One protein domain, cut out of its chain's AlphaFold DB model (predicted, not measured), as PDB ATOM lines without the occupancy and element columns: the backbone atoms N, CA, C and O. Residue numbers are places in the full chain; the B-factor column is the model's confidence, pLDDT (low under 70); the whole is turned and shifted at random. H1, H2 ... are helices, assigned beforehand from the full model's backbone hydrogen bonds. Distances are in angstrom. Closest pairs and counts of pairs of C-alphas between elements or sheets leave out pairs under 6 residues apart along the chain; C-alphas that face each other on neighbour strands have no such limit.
ATOM      1  N   HIS A  99     -10.142 -47.545   7.395       96.44
ATOM      2  CA  HIS A  99     -11.031 -46.432   7.053       96.44
ATOM      3  C   HIS A  99     -10.751 -45.187   7.893       96.44
ATOM      4  O   HIS A  99     -10.477 -44.135   7.332       96.44
ATOM      5  N   GLU A 100     -10.727 -45.319   9.218       96.69
ATOM      6  CA  GLU A 100     -10.515 -44.182  10.125       96.69
ATOM      7  C   GLU A 100      -9.137 -43.525   9.934       96.69
ATOM      8  O   GLU A 100      -8.992 -42.305   9.978       96.69
ATOM      9  N   ASP A 101      -8.093 -44.325   9.703       96.19
ATOM     10  CA  ASP A 101      -6.745 -43.829   9.413       96.19
ATOM     11  C   ASP A 101      -6.706 -43.061   8.084       96.19
ATOM     12  O   ASP A 101      -6.097 -41.991   7.990       96.19
ATOM     13  N   ARG A 102      -7.386 -43.593   7.064       97.88
ATOM     14  CA  ARG A 102      -7.499 -42.980   5.741       97.88
ATOM     15  C   ARG A 102      -8.335 -41.701   5.767       97.88
ATOM     16  O   ARG A 102      -7.905 -40.719   5.170       97.88
ATOM     17  N   GLU A 103      -9.446 -41.657   6.498       97.75
ATOM     18  CA  GLU A 103     -10.247 -40.439   6.674       97.75
ATOM     19  C   GLU A 103      -9.422 -39.325   7.316       97.75
ATOM     20  O   GLU A 103      -9.432 -38.184   6.853       97.75
ATOM     21  N   ARG A 104      -8.633 -39.655   8.348       97.56
ATOM     22  CA  ARG A 104      -7.704 -38.698   8.965       97.56
ATOM     23  C   ARG A 104      -6.671 -38.188   7.964       97.56
ATOM     24  O   ARG A 104      -6.371 -36.995   7.952       97.56
ATOM     25  N   LEU A 105      -6.143 -39.059   7.103       97.81
ATOM     26  CA  LEU A 105      -5.246 -38.645   6.026       97.81
ATOM     27  C   LEU A 105      -5.953 -37.713   5.026       97.81
ATOM     28  O   LEU A 105      -5.407 -36.664   4.690       97.81
ATOM     29  N   GLN A 106      -7.169 -38.044   4.589       97.81
ATOM     30  CA  GLN A 106      -7.961 -37.225   3.661       97.81
ATOM     31  C   GLN A 106      -8.289 -35.845   4.248       97.81
ATOM     32  O   GLN A 106      -8.198 -34.845   3.541       97.81
ATOM     33  N   GLN A 107      -8.567 -35.750   5.552       97.31
ATOM     34  CA  GLN A 107      -8.748 -34.468   6.244       97.31
ATOM     35  C   GLN A 107      -7.483 -33.600   6.200       97.31
ATOM     36  O   GLN A 107      -7.566 -32.401   5.939       97.31
ATOM     37  N   VAL A 108      -6.303 -34.197   6.411       96.50
ATOM     38  CA  VAL A 108      -5.017 -33.483   6.303       96.50
ATOM     39  C   VAL A 108      -4.762 -33.020   4.868       96.50
ATOM     40  O   VAL A 108      -4.279 -31.908   4.654       96.50
ATOM     41  N   LEU A 109      -5.092 -33.858   3.883       95.81
ATOM     42  CA  LEU A 109      -4.884 -33.565   2.463       95.81
ATOM     43  C   LEU A 109      -5.968 -32.667   1.850       95.81
ATOM     44  O   LEU A 109      -5.739 -32.139   0.759       95.81
ATOM     45  N   GLN A 110      -7.084 -32.472   2.561       97.00
ATOM     46  CA  GLN A 110      -8.270 -31.712   2.148       97.00
ATOM     47  C   GLN A 110      -8.865 -32.191   0.815       97.00
ATOM     48  O   GLN A 110      -9.423 -31.404   0.054       97.00
ATOM     49  N   GLU A 111      -8.711 -33.476   0.509       95.25
ATOM     50  CA  GLU A 111      -9.174 -34.099  -0.730       95.25
ATOM     51  C   GLU A 111      -9.302 -35.606  -0.491       95.25
ATOM     52  O   GLU A 111      -8.578 -36.178   0.334       95.25
ATOM     53  N   GLU A 112     -10.212 -36.256  -1.212       96.31
ATOM     54  CA  GLU A 112     -10.250 -37.711  -1.216       96.31
ATOM     55  C   GLU A 112      -9.001 -38.274  -1.898       96.31
ATOM     56  O   GLU A 112      -8.507 -37.716  -2.879       96.31
ATOM     57  N   ILE A 113      -8.467 -39.374  -1.364       95.69
ATOM     58  CA  ILE A 113      -7.275 -40.002  -1.923       95.69
ATOM     59  C   ILE A 113      -7.657 -41.137  -2.863       95.69
ATOM     60  O   ILE A 113      -8.405 -42.040  -2.500       95.69
ATOM     61  N   GLU A 114      -7.057 -41.110  -4.042       96.00
ATOM     62  CA  GLU A 114      -7.169 -42.134  -5.073       96.00
ATOM     63  C   GLU A 114      -5.758 -42.540  -5.525       96.00
ATOM     64  O   GLU A 114      -4.814 -41.741  -5.394       96.00
ATOM     65  N   PRO A 115      -5.577 -43.757  -6.072       94.56
ATOM     66  CA  PRO A 115      -4.295 -44.195  -6.627       94.56
ATOM     67  C   PRO A 115      -3.672 -43.177  -7.594       94.56
ATOM     68  O   PRO A 115      -2.459 -42.959  -7.593       94.56
ATOM     69  N   GLU A 116      -4.507 -42.499  -8.379       96.25
ATOM     70  CA  GLU A 116      -4.123 -41.545  -9.415       96.25
ATOM     71  C   GLU A 116      -3.667 -40.199  -8.838       96.25
ATOM     72  O   GLU A 116      -2.841 -39.505  -9.440       96.25
ATOM     73  N   ASN A 117      -4.185 -39.806  -7.669       94.94
ATOM     74  CA  ASN A 117      -3.969 -38.471  -7.114       94.94
ATOM     75  C   ASN A 117      -2.948 -38.440  -5.962       94.94
ATOM     76  O   ASN A 117      -2.349 -37.387  -5.708       94.94
ATOM     77  N   ILE A 118      -2.678 -39.575  -5.305       96.75
ATOM     78  CA  ILE A 118      -1.898 -39.618  -4.060       96.75
ATOM     79  C   ILE A 118      -0.480 -39.064  -4.230       96.75
ATOM     80  O   ILE A 118      -0.018 -38.271  -3.409       96.75
ATOM     81  N   ILE A 119       0.194 -39.385  -5.338       95.69
ATOM     82  CA  ILE A 119       1.559 -38.910  -5.611       95.69
ATOM     83  C   ILE A 119       1.568 -37.387  -5.747       95.69
ATOM     84  O   ILE A 119       2.424 -36.704  -5.181       95.69
ATOM     85  N   ARG A 120       0.575 -36.826  -6.445       97.12
ATOM     86  CA  ARG A 120       0.415 -35.373  -6.569       97.12
ATOM     87  C   ARG A 120       0.249 -34.740  -5.188       97.12
ATOM     88  O   ARG A 120       0.874 -33.717  -4.925       97.12
ATOM     89  N   HIS A 121      -0.537 -35.342  -4.292       96.94
ATOM     90  CA  HIS A 121      -0.679 -34.857  -2.915       96.94
ATOM     91  C   HIS A 121       0.627 -34.893  -2.132       96.94
ATOM     92  O   HIS A 121       0.977 -33.889  -1.510       96.94
ATOM     93  N   MET A 122       1.353 -36.010  -2.200       96.19
ATOM     94  CA  MET A 122       2.643 -36.195  -1.535       96.19
ATOM     95  C   MET A 122       3.668 -35.132  -1.950       96.19
ATOM     96  O   MET A 122       4.434 -34.663  -1.116       96.19
ATOM     97  N   LEU A 123       3.664 -34.724  -3.222       97.44
ATOM     98  CA  LEU A 123       4.618 -33.754  -3.766       97.44
ATOM     99  C   LEU A 123       4.238 -32.284  -3.516       97.44
ATOM    100  O   LEU A 123       5.094 -31.416  -3.674       97.44
ATOM    101  N   LYS A 124       2.992 -31.979  -3.116       94.69
ATOM    102  CA  LYS A 124       2.547 -30.594  -2.849       94.69
ATOM    103  C   LYS A 124       3.333 -29.952  -1.700       94.69
ATOM    104  O   LYS A 124       3.709 -28.788  -1.795       94.69
ATOM    105  N   THR A 125       3.559 -30.681  -0.603       94.31
ATOM    106  CA  THR A 125       4.288 -30.176   0.572       94.31
ATOM    107  C   THR A 125       5.006 -31.307   1.311       94.31
ATOM    108  O   THR A 125       4.573 -32.459   1.285       94.31
ATOM    109  N   ALA A 126       6.063 -30.973   2.058       94.62
ATOM    110  CA  ALA A 126       6.726 -31.932   2.948       94.62
ATOM    111  C   ALA A 126       5.787 -32.474   4.048       94.62
ATOM    112  O   ALA A 126       5.932 -33.618   4.473       94.62
ATOM    113  N   GLY A 127       4.809 -31.671   4.489       95.69
ATOM    114  CA  GLY A 127       3.789 -32.096   5.450       95.69
ATOM    115  C   GLY A 127       2.877 -33.184   4.882       95.69
ATOM    116  O   GLY A 127       2.644 -34.188   5.550       95.69
ATOM    117  N   ASN A 128       2.443 -33.036   3.627       96.62
ATOM    118  CA  ASN A 128       1.628 -34.041   2.944       96.62
ATOM    119  C   ASN A 128       2.400 -35.346   2.761       96.62
ATOM    120  O   ASN A 128       1.876 -36.412   3.074       96.62
ATOM    121  N   TRP A 129       3.655 -35.268   2.303       97.25
ATOM    122  CA  TRP A 129       4.536 -36.434   2.222       97.25
ATOM    123  C   TRP A 129       4.599 -37.181   3.558       97.25
ATOM    124  O   TRP A 129       4.391 -38.392   3.602       97.25
ATOM    125  N   LEU A 130       4.849 -36.460   4.655       96.38
ATOM    126  CA  LEU A 130       4.980 -37.064   5.976       96.38
ATOM    127  C   LEU A 130       3.661 -37.666   6.477       96.38
ATOM    128  O   LEU A 130       3.685 -38.737   7.080       96.38
ATOM    129  N   ALA A 131       2.523 -37.024   6.210       96.50
ATOM    130  CA  ALA A 131       1.211 -37.562   6.559       96.50
ATOM    131  C   ALA A 131       0.946 -38.894   5.837       96.50
ATOM    132  O   ALA A 131       0.610 -39.888   6.481       96.50
ATOM    133  N   VAL A 132       1.193 -38.940   4.525       96.62
ATOM    134  CA  VAL A 132       1.032 -40.153   3.710       96.62
ATOM    135  C   VAL A 132       2.005 -41.251   4.151       96.62
ATOM    136  O   VAL A 132       1.600 -42.399   4.321       96.62
ATOM    137  N   ALA A 133       3.275 -40.913   4.395       96.00
ATOM    138  CA  ALA A 133       4.275 -41.866   4.876       96.00
ATOM    139  C   ALA A 133       3.922 -42.433   6.262       96.00
ATOM    140  O   ALA A 133       4.095 -43.627   6.499       96.00
ATOM    141  N   SER A 134       3.389 -41.599   7.162       95.06
ATOM    142  CA  SER A 134       2.957 -42.030   8.499       95.06
ATOM    143  C   SER A 134       1.773 -42.995   8.425       95.06
ATOM    144  O   SER A 134       1.751 -43.988   9.147       95.06
ATOM    145  N   PHE A 135       0.816 -42.738   7.529       97.00
ATOM    146  CA  PHE A 135      -0.289 -43.660   7.265       97.00
ATOM    147  C   PHE A 135       0.204 -44.986   6.669       97.00
ATOM    148  O   PHE A 135      -0.133 -46.056   7.166       97.00
ATOM    149  N   ALA A 136       1.084 -44.943   5.664       96.12
ATOM    150  CA  ALA A 136       1.678 -46.155   5.099       96.12
ATOM    151  C   ALA A 136       2.415 -46.988   6.168       96.12
ATOM    152  O   ALA A 136       2.330 -48.217   6.186       96.12
ATOM    153  N   GLN A 137       3.113 -46.322   7.092       93.25
ATOM    154  CA  GLN A 137       3.773 -46.979   8.214       93.25
ATOM    155  C   GLN A 137       2.772 -47.630   9.180       93.25
ATOM    156  O   GLN A 137       3.029 -48.758   9.611       93.25
ATOM    157  N   SER A 138       1.653 -46.969   9.518       93.31
ATOM    158  CA  SER A 138       0.637 -47.552  10.412       93.31
ATOM    159  C   SER A 138       0.030 -48.810   9.800       93.31
ATOM    160  O   SER A 138      -0.048 -49.840  10.470       93.31
ATOM    161  N   VAL A 139      -0.277 -48.759   8.502       93.88
ATOM    162  CA  VAL A 139      -0.764 -49.893   7.715       93.88
ATOM    163  C   VAL A 139       0.190 -51.084   7.804       93.88
ATOM    164  O   VAL A 139      -0.204 -52.162   8.245       93.88
ATOM    165  N   VAL A 140       1.461 -50.896   7.432       90.12
ATOM    166  CA  VAL A 140       2.454 -51.983   7.428       90.12
ATOM    167  C   VAL A 140       2.690 -52.533   8.834       90.12
ATOM    168  O   VAL A 140       2.856 -53.739   9.002       90.12
ATOM    169  N   THR A 141       2.705 -51.667   9.848       88.94
ATOM    170  CA  THR A 141       2.889 -52.083  11.246       88.94
ATOM    171  C   THR A 141       1.750 -52.987  11.697       88.94
ATOM    172  O   THR A 141       2.007 -54.058  12.240       88.94
ATOM    173  N   ARG A 142       0.505 -52.599  11.408       91.06
ATOM    174  CA  ARG A 142      -0.676 -53.378  11.773       91.06
ATOM    175  C   ARG A 142      -0.738 -54.715  11.038       91.06
ATOM    176  O   ARG A 142      -0.928 -55.736  11.681       91.06
ATOM    177  N   LEU A 143      -0.487 -54.736   9.726       88.38
ATOM    178  CA  LEU A 143      -0.456 -55.991   8.962       88.38
ATOM    179  C   LEU A 143       0.599 -56.972   9.499       88.38
ATOM    180  O   LEU A 143       0.365 -58.174   9.547       88.38
ATOM    181  N   ARG A 144       1.760 -56.472   9.945       86.81
ATOM    182  CA  ARG A 144       2.798 -57.311  10.570       86.81
ATOM    183  C   ARG A 144       2.376 -57.872  11.923       86.81
ATOM    184  O   ARG A 144       2.750 -58.997  12.224       86.81
ATOM    185  N   GLN A 145       1.653 -57.094  12.727       87.12
ATOM    186  CA  GLN A 145       1.112 -57.557  14.007       87.12
ATOM    187  C   GLN A 145       0.069 -58.653  13.778       87.12
ATOM    188  O   GLN A 145       0.198 -59.732  14.340       87.12
ATOM    189  N   GLU A 146      -0.875 -58.423  12.860       84.25
ATOM    190  CA  GLU A 146      -1.906 -59.401  12.488       84.25
ATOM    191  C   GLU A 146      -1.282 -60.710  11.960       84.25
ATOM    192  O   GLU A 146      -1.738 -61.793  12.305       84.25
ATOM    193  N   ALA A 147      -0.186 -60.637  11.195       78.44
ATOM    194  CA  ALA A 147       0.525 -61.820  10.701       78.44
ATOM    195  C   ALA A 147       1.319 -62.594  11.775       78.44
ATOM    196  O   ALA A 147       1.689 -63.739  11.537       78.44
ATOM    197  N   GLN A 148       1.627 -61.981  12.926       70.69
ATOM    198  CA  GLN A 148       2.338 -62.626  14.043       70.69
ATOM    199  C   GLN A 148       1.393 -63.289  15.057       70.69
ATOM    200  O   GLN A 148       1.851 -64.071  15.886       70.69
ATOM    201  N   GLU A 149       0.100 -62.964  15.011       57.50
ATOM    202  CA  GLU A 149      -0.941 -63.494  15.903       57.50
ATOM    203  C   GLU A 149      -1.623 -64.769  15.357       57.50
ATOM    204  O   GLU A 149      -2.503 -65.322  16.019       57.50
ATOM    205  N   VAL A 150      -1.209 -65.236  14.171       52.34
ATOM    206  CA  VAL A 150      -1.675 -66.457  13.479       52.34
ATOM    207  C   VAL A 150      -0.713 -67.614  13.733       52.34
ATOM    208  O   VAL A 150      -1.208 -68.726  14.023       52.34
TER     209      VAL A 150
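Overview. This is residues 99 to 150 of the 150 residues of an uncharacterized protein of Trichogramma brassicae (UniProt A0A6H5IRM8). One long helix, H3, makes the longest axis; H1 lies side by side with the nearer part of it, running the opposite way, and the short H2 folds back into H3 at the end where H3 begins. The three form a small helical body, from which residues 140 to 150, with the far part of H3, stick out as a bare arm that makes the length. The printed part has 52 residues with three named helices, H1, H2 and H3 in that order along the chain, no named strand, and the class all helix. It is only just loose, close to compact, with a radius of gyration of the C-alphas of 12.3 A, and the C-alphas span 39 by 19 by 18 A.

Along the chain. H1 is residues 99 to 109, 15.0 A from first to last C-alpha, and begins at C-alpha 99 at (-11.031, -46.432, 7.053). Residues 110 to 117 follow as a short link. H2 is residues 118 to 124, 10.1 A long, with C-alpha 118 at (-1.898, -39.618, -4.060). After the single residue Thr 125, a tight link, H3 takes residues 126 to 148, 32.9 A from first to last C-alpha, ending at C-alpha 148 at (2.338, -62.626, 14.043).

Arrangement. H1 and H3 touch, H3 with residues 128 to 135 alone, and the closest C-alphas are those of Leu 109 and Asn 128, 6.5 A apart. Their lines stand at a shallow tilt of 12 degrees, and they run opposite ways. H2 and H3 touch only at the corner by their link, H3 with residues 128 to 132 alone; the closest C-alphas are those of Met 122 and Trp 129, 4.2 A apart. They run opposite ways at a tilt of 37 degrees, only just steep. H1 and H2 are close but not clearly touching, with the closest C-alphas, those of Leu 109 and His 121, 6.9 A apart. They run the same way at a shallow tilt of 32 degrees, only just short of steep. In H1, H2 and H3 every O i to N i+4 pair is within hydrogen-bond range.

Size, cuts and confidence. The two C-alphas farthest apart are those of Lys 124 and Val 150, at 39.6 A. Residues 140 to 150, of which 140 to 148 belong to H3, stand free; the body without them has 41 residues, spans 22 by 17 by 16 A and has a radius of gyration of 9.1 A. The printed part has no cut and no long link, and it ends at Val 150, the chain's last residue. The mean pLDDT of the printed part is 92.6, and residues 149 to 150 are under 70 in this predicted model.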